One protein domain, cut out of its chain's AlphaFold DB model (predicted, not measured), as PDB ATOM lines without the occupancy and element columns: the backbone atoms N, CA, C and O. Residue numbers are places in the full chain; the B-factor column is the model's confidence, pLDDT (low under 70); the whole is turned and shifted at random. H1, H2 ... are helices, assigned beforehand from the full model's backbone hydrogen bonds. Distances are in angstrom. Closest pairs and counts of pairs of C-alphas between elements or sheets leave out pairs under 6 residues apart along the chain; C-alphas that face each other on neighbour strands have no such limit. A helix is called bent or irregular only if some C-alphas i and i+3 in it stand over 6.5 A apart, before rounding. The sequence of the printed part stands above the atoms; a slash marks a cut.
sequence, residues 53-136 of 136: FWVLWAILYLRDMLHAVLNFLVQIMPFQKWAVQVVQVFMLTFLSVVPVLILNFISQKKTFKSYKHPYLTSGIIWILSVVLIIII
ATOM      1  N   PHE A  53     -35.813   9.698 -46.826       83.81
ATOM      2  CA  PHE A  53     -36.397   9.580 -45.485       83.81
ATOM      3  C   PHE A  53     -35.679   8.572 -44.570       83.81
ATOM      4  O   PHE A  53     -35.439   8.854 -43.396       83.81
ATOM      5  N   TRP A  54     -35.326   7.394 -45.087       82.56
ATOM      6  CA  TRP A  54     -34.626   6.368 -44.304       82.56
ATOM      7  C   TRP A  54     -33.194   6.788 -43.979       82.56
ATOM      8  O   TRP A  54     -32.690   6.500 -42.895       82.56
ATOM      9  N   VAL A  55     -32.548   7.490 -44.910       82.88
ATOM     10  CA  VAL A  55     -31.195   8.024 -44.744       82.88
ATOM     11  C   VAL A  55     -31.190   9.127 -43.689       82.88
ATOM     12  O   VAL A  55     -30.337   9.107 -42.803       82.88
ATOM     13  N   LEU A  56     -32.175  10.027 -43.711       84.06
ATOM     14  CA  LEU A  56     -32.367  11.044 -42.675       84.06
ATOM     15  C   LEU A  56     -32.570  10.413 -41.296       84.06
ATOM     16  O   LEU A  56     -31.909  10.815 -40.339       84.06
ATOM     17  N   TRP A  57     -33.419   9.387 -41.191       88.88
ATOM     18  CA  TRP A  57     -33.607   8.651 -39.937       88.88
ATOM     19  C   TRP A  57     -32.316   8.009 -39.433       88.88
ATOM     20  O   TRP A  57     -32.014   8.102 -38.246       88.88
ATOM     21  N   ALA A  58     -31.534   7.392 -40.321       85.44
ATOM     22  CA  ALA A  58     -30.254   6.798 -39.955       85.44
ATOM     23  C   ALA A  58     -29.262   7.851 -39.431       85.44
ATOM     24  O   ALA A  58     -28.588   7.609 -38.430       85.44
ATOM     25  N   ILE A  59     -29.199   9.025 -40.070       87.06
ATOM     26  CA  ILE A  59     -28.341  10.142 -39.648       87.06
ATOM     27  C   ILE A  59     -28.774  10.672 -38.277       87.06
ATOM     28  O   ILE A  59     -27.932  10.815 -37.391       87.06
ATOM     29  N   LEU A  60     -30.071  10.931 -38.086       88.44
ATOM     30  CA  LEU A  60     -30.611  11.446 -36.825       88.44
ATOM     31  C   LEU A  60     -30.410  10.458 -35.679       88.44
ATOM     32  O   LEU A  60     -29.911  10.833 -34.626       88.44
ATOM     33  N   TYR A  61     -30.713   9.180 -35.905       90.25
ATOM     34  CA  TYR A  61     -30.532   8.152 -34.887       90.25
ATOM     35  C   TYR A  61     -29.062   8.003 -34.482       90.25
ATOM     36  O   TYR A  61     -28.743   7.895 -33.297       90.25
ATOM     37  N   LEU A  62     -28.147   8.032 -35.457       87.81
ATOM     38  CA  LEU A  62     -26.714   7.973 -35.184       87.81
ATOM     39  C   LEU A  62     -26.245   9.199 -34.393       87.81
ATOM     40  O   LEU A  62     -25.500   9.048 -33.427       87.81
ATOM     41  N   ARG A  63     -26.701  10.398 -34.769       89.19
ATOM     42  CA  ARG A  63     -26.442  11.639 -34.031       89.19
ATOM     43  C   ARG A  63     -26.925  11.538 -32.587       89.19
ATOM     44  O   ARG A  63     -26.141  11.774 -31.671       89.19
ATOM     45  N   ASP A  64     -28.177  11.152 -32.373       90.06
ATOM     46  CA  ASP A  64     -28.766  11.067 -31.036       90.06
ATOM     47  C   ASP A  64     -28.020  10.052 -30.165       90.06
ATOM     48  O   ASP A  64     -27.727  10.325 -29.000       90.06
ATOM     49  N   MET A  65     -27.619   8.915 -30.742       91.12
ATOM     50  CA  MET A  65     -26.782   7.933 -30.054       91.12
ATOM     51  C   MET A  65     -25.426   8.529 -29.645       91.12
ATOM     52  O   MET A  65     -24.980   8.330 -28.515       91.12
ATOM     53  N   LEU A  66     -24.771   9.283 -30.536       89.44
ATOM     54  CA  LEU A  66     -23.496   9.939 -30.241       89.44
ATOM     55  C   LEU A  66     -23.648  10.988 -29.131       89.44
ATOM     56  O   LEU A  66     -22.849  10.998 -28.194       89.44
ATOM     57  N   HIS A  67     -24.690  11.818 -29.171       90.06
ATOM     58  CA  HIS A  67     -24.957  12.790 -28.107       90.06
ATOM     59  C   HIS A  67     -25.322  12.128 -26.779       90.06
ATOM     60  O   HIS A  67     -24.898  12.611 -25.730       90.06
ATOM     61  N   ALA A  68     -26.049  11.009 -26.791       91.00
ATOM     62  CA  ALA A  68     -26.331  10.246 -25.578       91.00
ATOM     63  C   ALA A  68     -25.033   9.742 -24.925       91.00
ATOM     64  O   ALA A  68     -24.842   9.908 -23.719       91.00
ATOM     65  N   VAL A  69     -24.106   9.201 -25.723       90.06
ATOM     66  CA  VAL A  69     -22.780   8.771 -25.247       90.06
ATOM     67  C   VAL A  69     -21.957   9.957 -24.737       90.06
ATOM     68  O   VAL A  69     -21.332   9.856 -23.682       90.06
ATOM     69  N   LEU A  70     -21.978  11.092 -25.440       89.50
ATOM     70  CA  LEU A  70     -21.297  12.318 -25.020       89.50
ATOM     71  C   LEU A  70     -21.821  12.801 -23.666       89.50
ATOM     72  O   LEU A  70     -21.032  13.031 -22.754       89.50
ATOM     73  N   ASN A  71     -23.139  12.915 -23.512       90.31
ATOM     74  CA  ASN A  71     -23.765  13.371 -22.273       90.31
ATOM     75  C   ASN A  71     -23.462  12.423 -21.109       90.31
ATOM     76  O   ASN A  71     -23.154  12.881 -20.009       90.31
ATOM     77  N   PHE A  72     -23.470  11.113 -21.363       90.19
ATOM     78  CA  PHE A  72     -23.064  10.110 -20.382       90.19
ATOM     79  C   PHE A  72     -21.604  10.300 -19.935       90.19
ATOM     80  O   PHE A  72     -21.319  10.324 -18.739       90.19
ATOM     81  N   LEU A  73     -20.680  10.502 -20.880       88.62
ATOM     82  CA  LEU A  73     -19.265  10.767 -20.592       88.62
ATOM     83  C   LEU A  73     -19.053  12.092 -19.839       88.62
ATOM     84  O   LEU A  73     -18.203  12.173 -18.956       88.62
ATOM     85  N   VAL A  74     -19.826  13.130 -20.160       89.12
ATOM     86  CA  VAL A  74     -19.787  14.419 -19.449       89.12
ATOM     87  C   VAL A  74     -20.277  14.268 -18.011       89.12
ATOM     88  O   VAL A  74     -19.693  14.864 -17.111       89.12
ATOM     89  N   GLN A  75     -21.305  13.451 -17.770       89.06
ATOM     90  CA  GLN A  75     -21.863  13.249 -16.433       89.06
ATOM     91  C   GLN A  75     -20.882  12.560 -15.473       89.06
ATOM     92  O   GLN A  75     -20.903  12.838 -14.275       89.06
ATOM     93  N   ILE A  76     -20.017  11.680 -15.982       89.69
ATOM     94  CA  ILE A  76     -19.009  10.983 -15.169       89.69
ATOM     95  C   ILE A  76     -17.713  11.792 -14.979       89.69
ATOM     96  O   ILE A  76     -16.846  11.379 -14.210       89.69
ATOM     97  N   MET A  77     -17.554  12.925 -15.675       85.31
ATOM     98  CA  MET A  77     -16.358  13.761 -15.558       85.31
ATOM     99  C   MET A  77     -16.339  14.520 -14.219       85.31
ATOM    100  O   MET A  77     -17.328  15.150 -13.847       85.31
ATOM    101  N   PRO A  78     -15.192  14.564 -13.520       81.88
ATOM    102  CA  PRO A  78     -15.088  15.224 -12.219       81.88
ATOM    103  C   PRO A  78     -15.058  16.764 -12.297       81.88
ATOM    104  O   PRO A  78     -15.125  17.429 -11.266       81.88
ATOM    105  N   PHE A  79     -14.955  17.359 -13.492       82.19
ATOM    106  CA  PHE A  79     -14.819  18.807 -13.695       82.19
ATOM    107  C   PHE A  79     -15.936  19.381 -14.575       82.19
ATOM    108  O   PHE A  79     -16.040  19.051 -15.745       82.19
ATOM    109  N   GLN A  80     -16.730  20.321 -14.055       75.44
ATOM    110  CA  GLN A  80     -17.931  20.806 -14.756       75.44
ATOM    111  C   GLN A  80     -17.667  21.877 -15.829       75.44
ATOM    112  O   GLN A  80     -18.317  21.877 -16.869       75.44
ATOM    113  N   LYS A  81     -16.709  22.791 -15.615       78.50
ATOM    114  CA  LYS A  81     -16.528  23.974 -16.488       78.50
ATOM    115  C   LYS A  81     -15.962  23.671 -17.884       78.50
ATOM    116  O   LYS A  81     -16.089  24.517 -18.761       78.50
ATOM    117  N   TRP A  82     -15.372  22.490 -18.089       81.12
ATOM    118  CA  TRP A  82     -14.733  22.100 -19.358       81.12
ATOM    119  C   TRP A  82     -15.023  20.656 -19.790       81.12
ATOM    120  O   TRP A  82     -14.441  20.181 -20.766       81.12
ATOM    121  N   ALA A  83     -15.899  19.934 -19.077       82.81
ATOM    122  CA  ALA A  83     -16.179  18.529 -19.379       82.81
ATOM    123  C   ALA A  83     -16.655  18.339 -20.820       82.81
ATOM    124  O   ALA A  83     -16.180  17.433 -21.494       82.81
ATOM    125  N   VAL A  84     -17.541  19.210 -21.310       85.31
ATOM    126  CA  VAL A  84     -18.114  19.080 -22.656       85.31
ATOM    127  C   VAL A  84     -17.027  19.165 -23.726       85.31
ATOM    128  O   VAL A  84     -16.931  18.274 -24.564       85.31
ATOM    129  N   GLN A  85     -16.161  20.178 -23.670       87.44
ATOM    130  CA  GLN A  85     -15.104  20.381 -24.663       87.44
ATOM    131  C   GLN A  85     -14.067  19.251 -24.617       87.44
ATOM    132  O   GLN A  85     -13.644  18.750 -25.658       87.44
ATOM    133  N   VAL A  86     -13.679  18.812 -23.416       86.56
ATOM    134  CA  VAL A  86     -12.710  17.719 -23.245       86.56
ATOM    135  C   VAL A  86     -13.283  16.397 -23.756       86.56
ATOM    136  O   VAL A  86     -12.614  15.687 -24.507       86.56
ATOM    137  N   VAL A  87     -14.531  16.079 -23.402       88.50
ATOM    138  CA  VAL A  87     -15.214  14.864 -23.868       88.50
ATOM    139  C   VAL A  87     -15.410  14.898 -25.377       88.50
ATOM    140  O   VAL A  87     -15.184  13.881 -26.020       88.50
ATOM    141  N   GLN A  88     -15.754  16.043 -25.971       87.06
ATOM    142  CA  GLN A  88     -15.870  16.180 -27.425       87.06
ATOM    143  C   GLN A  88     -14.554  15.858 -28.141       87.06
ATOM    144  O   GLN A  88     -14.547  15.053 -29.071       87.06
ATOM    145  N   VAL A  89     -13.430  16.430 -27.696       87.25
ATOM    146  CA  VAL A  89     -12.112  16.151 -28.292       87.25
ATOM    147  C   VAL A  89     -11.742  14.678 -28.126       87.25
ATOM    148  O   VAL A  89     -11.292  14.035 -29.080       87.25
ATOM    149  N   PHE A  90     -11.969  14.118 -26.936       88.00
ATOM    150  CA  PHE A  90     -11.709  12.706 -26.672       88.00
ATOM    151  C   PHE A  90     -12.582  11.797 -27.543       88.00
ATOM    152  O   PHE A  90     -12.091  10.858 -28.159       88.00
ATOM    153  N   MET A  91     -13.869  12.102 -27.664       88.12
ATOM    154  CA  MET A  91     -14.814  11.324 -28.450       88.12
ATOM    155  C   MET A  91     -14.474  11.377 -29.941       88.12
ATOM    156  O   MET A  91     -14.429  10.329 -30.579       88.12
ATOM    157  N   LEU A  92     -14.161  12.557 -30.487       88.19
ATOM    158  CA  LEU A  92     -13.761  12.724 -31.891       88.19
ATOM    159  C   LEU A  92     -12.468  11.973 -32.222       88.19
ATOM    160  O   LEU A  92     -12.365  11.332 -33.270       88.19
ATOM    161  N   THR A  93     -11.475  12.037 -31.333       85.62
ATOM    162  CA  THR A  93     -10.212  11.308 -31.515       85.62
ATOM    163  C   THR A  93     -10.421   9.802 -31.390       85.62
ATOM    164  O   THR A  93      -9.943   9.051 -32.238       85.62
ATOM    165  N   PHE A  94     -11.200   9.352 -30.408       87.56
ATOM    166  CA  PHE A  94     -11.503   7.939 -30.214       87.56
ATOM    167  C   PHE A  94     -12.287   7.358 -31.397       87.56
ATOM    168  O   PHE A  94     -11.866   6.349 -31.963       87.56
ATOM    169  N   LEU A  95     -13.362   8.020 -31.843       87.00
ATOM    170  CA  LEU A  95     -14.149   7.581 -33.002       87.00
ATOM    171  C   LEU A  95     -13.318   7.522 -34.285       87.00
ATOM    172  O   LEU A  95     -13.537   6.642 -35.107       87.00
ATOM    173  N   SER A  96     -12.370   8.439 -34.472       86.06
ATOM    174  CA  SER A  96     -11.541   8.464 -35.677       86.06
ATOM    175  C   SER A  96     -10.427   7.412 -35.655       86.06
ATOM    176  O   SER A  96     -10.170   6.752 -36.665       86.06
ATOM    177  N   VAL A  97      -9.756   7.240 -34.515       84.06
ATOM    178  CA  VAL A  97      -8.532   6.436 -34.423       84.06
ATOM    179  C   VAL A  97      -8.842   4.970 -34.129       84.06
ATOM    180  O   VAL A  97      -8.244   4.082 -34.740       84.06
ATOM    181  N   VAL A  98      -9.789   4.681 -33.235       85.94
ATOM    182  CA  VAL A  98     -10.046   3.311 -32.761       85.94
ATOM    183  C   VAL A  98     -10.528   2.375 -33.869       85.94
ATOM    184  O   VAL A  98      -9.947   1.295 -34.002       85.94
ATOM    185  N   PRO A  99     -11.494   2.747 -34.732       81.56
ATOM    186  CA  PRO A  99     -11.911   1.877 -35.830       81.56
ATOM    187  C   PRO A  99     -10.764   1.571 -36.793       81.56
ATOM    188  O   PRO A  99     -10.624   0.444 -37.266       81.56
ATOM    189  N   VAL A 100      -9.896   2.552 -37.046       84.00
ATOM    190  CA  VAL A 100      -8.737   2.384 -37.929       84.00
ATOM    191  C   VAL A 100      -7.689   1.471 -37.298       84.00
ATOM    192  O   VAL A 100      -7.124   0.629 -37.995       84.00
ATOM    193  N   LEU A 101      -7.463   1.567 -35.985       83.19
ATOM    194  CA  LEU A 101      -6.591   0.642 -35.262       83.19
ATOM    195  C   LEU A 101      -7.137  -0.789 -35.282       83.19
ATOM    196  O   LEU A 101      -6.371  -1.717 -35.536       83.19
ATOM    197  N   ILE A 102      -8.448  -0.973 -35.094       84.44
ATOM    198  CA  ILE A 102      -9.104  -2.287 -35.194       84.44
ATOM    199  C   ILE A 102      -8.915  -2.870 -36.599       84.44
ATOM    200  O   ILE A 102      -8.482  -4.015 -36.742       84.44
ATOM    201  N   LEU A 103      -9.178  -2.082 -37.648       81.88
ATOM    202  CA  LEU A 103      -8.959  -2.500 -39.036       81.88
ATOM    203  C   LEU A 103      -7.493  -2.857 -39.298       81.88
ATOM    204  O   LEU A 103      -7.207  -3.852 -39.968       81.88
ATOM    205  N   ASN A 104      -6.563  -2.080 -38.744       81.56
ATOM    206  CA  ASN A 104      -5.141  -2.348 -38.875       81.56
ATOM    207  C   ASN A 104      -4.743  -3.651 -38.167       81.56
ATOM    208  O   ASN A 104      -4.029  -4.467 -38.745       81.56
ATOM    209  N   PHE A 105      -5.257  -3.900 -36.963       83.12
ATOM    210  CA  PHE A 105      -5.010  -5.135 -36.219       83.12
ATOM    211  C   PHE A 105      -5.552  -6.367 -36.959       83.12
ATOM    212  O   PHE A 105      -4.853  -7.371 -37.111       83.12
ATOM    213  N   ILE A 106      -6.770  -6.280 -37.505       82.00
ATOM    214  CA  ILE A 106      -7.368  -7.353 -38.313       82.00
ATOM    215  C   ILE A 106      -6.550  -7.598 -39.590       82.00
ATOM    216  O   ILE A 106      -6.299  -8.751 -39.947       82.00
ATOM    217  N   SER A 107      -6.111  -6.533 -40.269       77.81
ATOM    218  CA  SER A 107      -5.276  -6.619 -41.475       77.81
ATOM    219  C   SER A 107      -3.923  -7.267 -41.187       77.81
ATOM    220  O   SER A 107      -3.471  -8.127 -41.945       77.81
ATOM    221  N   GLN A 108      -3.294  -6.911 -40.069       80.69
ATOM    222  CA  GLN A 108      -2.034  -7.514 -39.648       80.69
ATOM    223  C   GLN A 108      -2.211  -8.997 -39.318       80.69
ATOM    224  O   GLN A 108      -1.419  -9.814 -39.776       80.69
ATOM    225  N   LYS A 109      -3.298  -9.375 -38.635       77.19
ATOM    226  CA  LYS A 109      -3.584 -10.781 -38.316       77.19
ATOM    227  C   LYS A 109      -3.854 -11.641 -39.559       77.19
ATOM    228  O   LYS A 109      -3.496 -12.813 -39.569       77.19
ATOM    229  N   LYS A 110      -4.510 -11.092 -40.590       71.25
ATOM    230  CA  LYS A 110      -4.909 -11.849 -41.796       71.25
ATOM    231  C   LYS A 110      -3.879 -11.832 -42.922       71.25
ATOM    232  O   LYS A 110      -3.793 -12.788 -43.683       71.25
ATOM    233  N   THR A 111      -3.145 -10.737 -43.063       74.06
ATOM    234  CA  THR A 111      -2.298 -10.472 -44.237       74.06
ATOM    235  C   THR A 111      -0.863 -10.096 -43.875       74.06
ATOM    236  O   THR A 111      -0.080  -9.852 -44.789       74.06
ATOM    237  N   PHE A 112      -0.514 -10.027 -42.577       70.50
ATOM    238  CA  PHE A 112       0.798  -9.598 -42.050       70.50
ATOM    239  C   PHE A 112       1.290  -8.246 -42.593       70.50
ATOM    240  O   PHE A 112       2.463  -7.896 -42.489       70.50
ATOM    241  N   LYS A 113       0.380  -7.462 -43.177       72.06
ATOM    242  CA  LYS A 113       0.637  -6.154 -43.771       72.06
ATOM    243  C   LYS A 113      -0.247  -5.119 -43.092       72.06
ATOM    244  O   LYS A 113      -1.434  -5.362 -42.845       72.06
ATOM    245  N   SER A 114       0.354  -3.966 -42.813       68.56
ATOM    246  CA  SER A 114      -0.352  -2.800 -42.287       68.56
ATOM    247  C   SER A 114      -1.429  -2.338 -43.271       68.56
ATOM    248  O   SER A 114      -1.278  -2.486 -44.489       68.56
ATOM    249  N   TYR A 115      -2.528  -1.795 -42.747       70.88
ATOM    250  CA  TYR A 115      -3.606  -1.254 -43.570       70.88
ATOM    251  C   TYR A 115      -3.070  -0.149 -44.494       70.88
ATOM    252  O   TYR A 115      -2.264   0.682 -44.084       70.88
ATOM    253  N   LYS A 116      -3.499  -0.139 -45.761       73.44
ATOM    254  CA  LYS A 116      -2.862   0.675 -46.811       73.44
ATOM    255  C   LYS A 116      -3.144   2.180 -46.690       73.44
ATOM    256  O   LYS A 116      -2.323   2.983 -47.121       73.44
ATOM    257  N   HIS A 117      -4.292   2.567 -46.129       76.62
ATOM    258  CA  HIS A 117      -4.748   3.966 -46.113       76.62
ATOM    259  C   HIS A 117      -5.352   4.413 -44.764       76.62
ATOM    260  O   HIS A 117      -6.457   4.953 -44.748       76.62
ATOM    261  N   PRO A 118      -4.653   4.224 -43.628       77.31
ATOM    262  CA  PRO A 118      -5.216   4.435 -42.292       77.31
ATOM    263  C   PRO A 118      -5.575   5.902 -42.032       77.31
ATOM    264  O   PRO A 118      -6.637   6.196 -41.489       77.31
ATOM    265  N   TYR A 119      -4.732   6.830 -42.486       77.19
ATOM    266  CA  TYR A 119      -4.948   8.265 -42.300       77.19
ATOM    267  C   TYR A 119      -6.122   8.801 -43.122       77.19
ATOM    268  O   TYR A 119      -6.891   9.613 -42.622       77.19
ATOM    269  N   LEU A 120      -6.311   8.310 -44.353       79.12
ATOM    270  CA  LEU A 120      -7.454   8.710 -45.182       79.12
ATOM    271  C   LEU A 120      -8.769   8.224 -44.569       79.12
ATOM    272  O   LEU A 120      -9.721   8.993 -44.479       79.12
ATOM    273  N   THR A 121      -8.816   6.978 -44.090       80.19
ATOM    274  CA  THR A 121     -10.007   6.452 -43.409       80.19
ATOM    275  C   THR A 121     -10.286   7.172 -42.096       80.19
ATOM    276  O   THR A 121     -11.429   7.530 -41.835       80.19
ATOM    277  N   SER A 122      -9.247   7.444 -41.301       82.50
ATOM    278  CA  SER A 122      -9.361   8.203 -40.050       82.50
ATOM    279  C   SER A 122      -9.888   9.613 -40.319       82.50
ATOM    280  O   SER A 122     -10.822  10.049 -39.647       82.50
ATOM    281  N   GLY A 123      -9.369  10.291 -41.348       83.00
ATOM    282  CA  GLY A 123      -9.814  11.623 -41.751       83.00
ATOM    283  C   GLY A 123     -11.279  11.663 -42.184       83.00
ATOM    284  O   GLY A 123     -12.022  12.520 -41.719       83.00
ATOM    285  N   ILE A 124     -11.728  10.707 -43.005       84.62
ATOM    286  CA  ILE A 124     -13.138  10.619 -43.423       84.62
ATOM    287  C   ILE A 124     -14.051  10.400 -42.209       84.62
ATOM    288  O   ILE A 124     -15.056  11.094 -42.068       84.62
ATOM    289  N   ILE A 125     -13.688   9.475 -41.313       86.06
ATOM    290  CA  ILE A 125     -14.464   9.206 -40.093       86.06
ATOM    291  C   ILE A 125     -14.490  10.439 -39.189       86.06
ATOM    292  O   ILE A 125     -15.528  10.755 -38.613       86.06
ATOM    293  N   TRP A 126     -13.372  11.158 -39.083       89.50
ATOM    294  CA  TRP A 126     -13.284  12.374 -38.282       89.50
ATOM    295  C   TRP A 126     -14.196  13.472 -38.828       89.50
ATOM    296  O   TRP A 126     -15.002  14.003 -38.073       89.50
ATOM    297  N   ILE A 127     -14.137  13.753 -40.138       85.75
ATOM    298  CA  ILE A 127     -15.005  14.746 -40.794       85.75
ATOM    299  C   ILE A 127     -16.474  14.393 -40.558       85.75
ATOM    300  O   ILE A 127     -17.256  15.246 -40.146       85.75
ATOM    301  N   LEU A 128     -16.841  13.128 -40.763       84.44
ATOM    302  CA  LEU A 128     -18.209  12.662 -40.563       84.44
ATOM    303  C   LEU A 128     -18.651  12.808 -39.098       84.44
ATOM    304  O   LEU A 128     -19.759  13.261 -38.831       84.44
ATOM    305  N   SER A 129     -17.767  12.507 -38.145       83.12
ATOM    306  CA  SER A 129     -18.047  12.655 -36.710       83.12
ATOM    307  C   SER A 129     -18.205  14.120 -36.293       83.12
ATOM    308  O   SER A 129     -19.087  14.434 -35.501       83.12
ATOM    309  N   VAL A 130     -17.391  15.027 -36.846       86.69
ATOM    310  CA  VAL A 130     -17.514  16.476 -36.618       86.69
ATOM    311  C   VAL A 130     -18.867  16.979 -37.106       86.69
ATOM    312  O   VAL A 130     -19.553  17.681 -36.368       86.69
ATOM    313  N   VAL A 131     -19.278  16.590 -38.314       86.06
ATOM    314  CA  VAL A 131     -20.580  16.991 -38.863       86.06
ATOM    315  C   VAL A 131     -21.720  16.525 -37.953       86.06
ATOM    316  O   VAL A 131     -22.599  17.319 -37.641       86.06
ATOM    317  N   LEU A 132     -21.678  15.277 -37.479       83.12
ATOM    318  CA  LEU A 132     -22.750  14.700 -36.664       83.12
ATOM    319  C   LEU A 132     -22.829  15.233 -35.229       83.12
ATOM    320  O   LEU A 132     -23.920  15.249 -34.680       83.12
ATOM    321  N   ILE A 133     -21.701  15.588 -34.606       82.19
ATOM    322  CA  ILE A 133     -21.653  15.973 -33.181       82.19
ATOM    323  C   ILE A 133     -21.674  17.496 -32.994       82.19
ATOM    324  O   ILE A 133     -22.140  17.982 -31.965       82.19
ATOM    325  N   ILE A 134     -21.094  18.250 -33.934       80.44
ATOM    326  CA  ILE A 134     -20.885  19.699 -33.785       80.44
ATOM    327  C   ILE A 134     -21.863  20.507 -34.639       80.44
ATOM    328  O   ILE A 134     -22.316  21.557 -34.192       80.44
ATOM    329  N   ILE A 135     -22.131  20.076 -35.876       77.00
ATOM    330  CA  ILE A 135     -22.861  20.902 -36.852       77.00
ATOM    331  C   ILE A 135     -24.358  20.610 -36.827       77.00
ATOM    332  O   ILE A 135     -25.158  21.544 -36.820       77.00
ATOM    333  N   ILE A 136     -24.717  19.327 -36.889       65.50
ATOM    334  CA  ILE A 136     -26.106  18.863 -36.890       65.50
ATOM    335  C   ILE A 136     -26.584  18.810 -35.451       65.50
ATOM    336  O   ILE A 136     -27.684  19.327 -35.177       65.50
TER     337      ILE A 136
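AT A GLANCE: This is residues 53 to 136 of the 136 residues of an uncharacterized protein of Legionella steelei (UniProt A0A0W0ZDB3). Three helices make a loose, flat triangle: H1 and the first arm of bent H2 meet near their ends as a V, and H3 folds back along H2 to reach H1. Residues 53 to 58 of H1 stick out. The 84 printed residues, of class all helix, hold named helices H1, H2 and H3; the whole is loose, with radius of gyration of the C-alphas 15.3 A and spans of 45 by 39 by 17 A.

HOW THE PARTS SIT: H2, residues 83 to 111, was assigned as one helix by its hydrogen bonds but is bent, C-alphas 96 and 99 being 6.6 A apart; its arms are H2a, residues 83 to 96, and H2b, residues 99 to 111. H1, residues 53 to 75, touches H2a with residues 70 to 74 alone, at a steep tilt of 53 degrees, opposite ways; the closest C-alphas, of Val 74 and Ala 83, are 5.5 A apart. H3, residues 118 to 135, touches H2a, closest C-alphas Ser 96 and Ser 122 at 4.9 A. H2b and H3 form a hairpin, closest C-alphas Val 100 and Pro 118 at 6.0 A. H3 touches H1 about perpendicular at 86 degrees, closest C-alphas Arg 63 and Leu 132 at 5.5 A. In H1, H2a, H2b and H3 every O i to N i+4 pair is within hydrogen-bond range.

IN THESE COORDINATES: H1 spans 32.7 A from C-alpha 53 at (-36.397, 9.580, -45.485), H2a 19.7 A, H2b 17.8 A, and H3 24.7 A to C-alpha 135 at (-22.861, 20.902, -36.852).

THE WHOLE: The farthest C-alphas, of Lys 81 and Thr 111, are 46.5 A apart. The printed part has no cut, and both links are short; pLDDT is under 70 at residues 114 and 136.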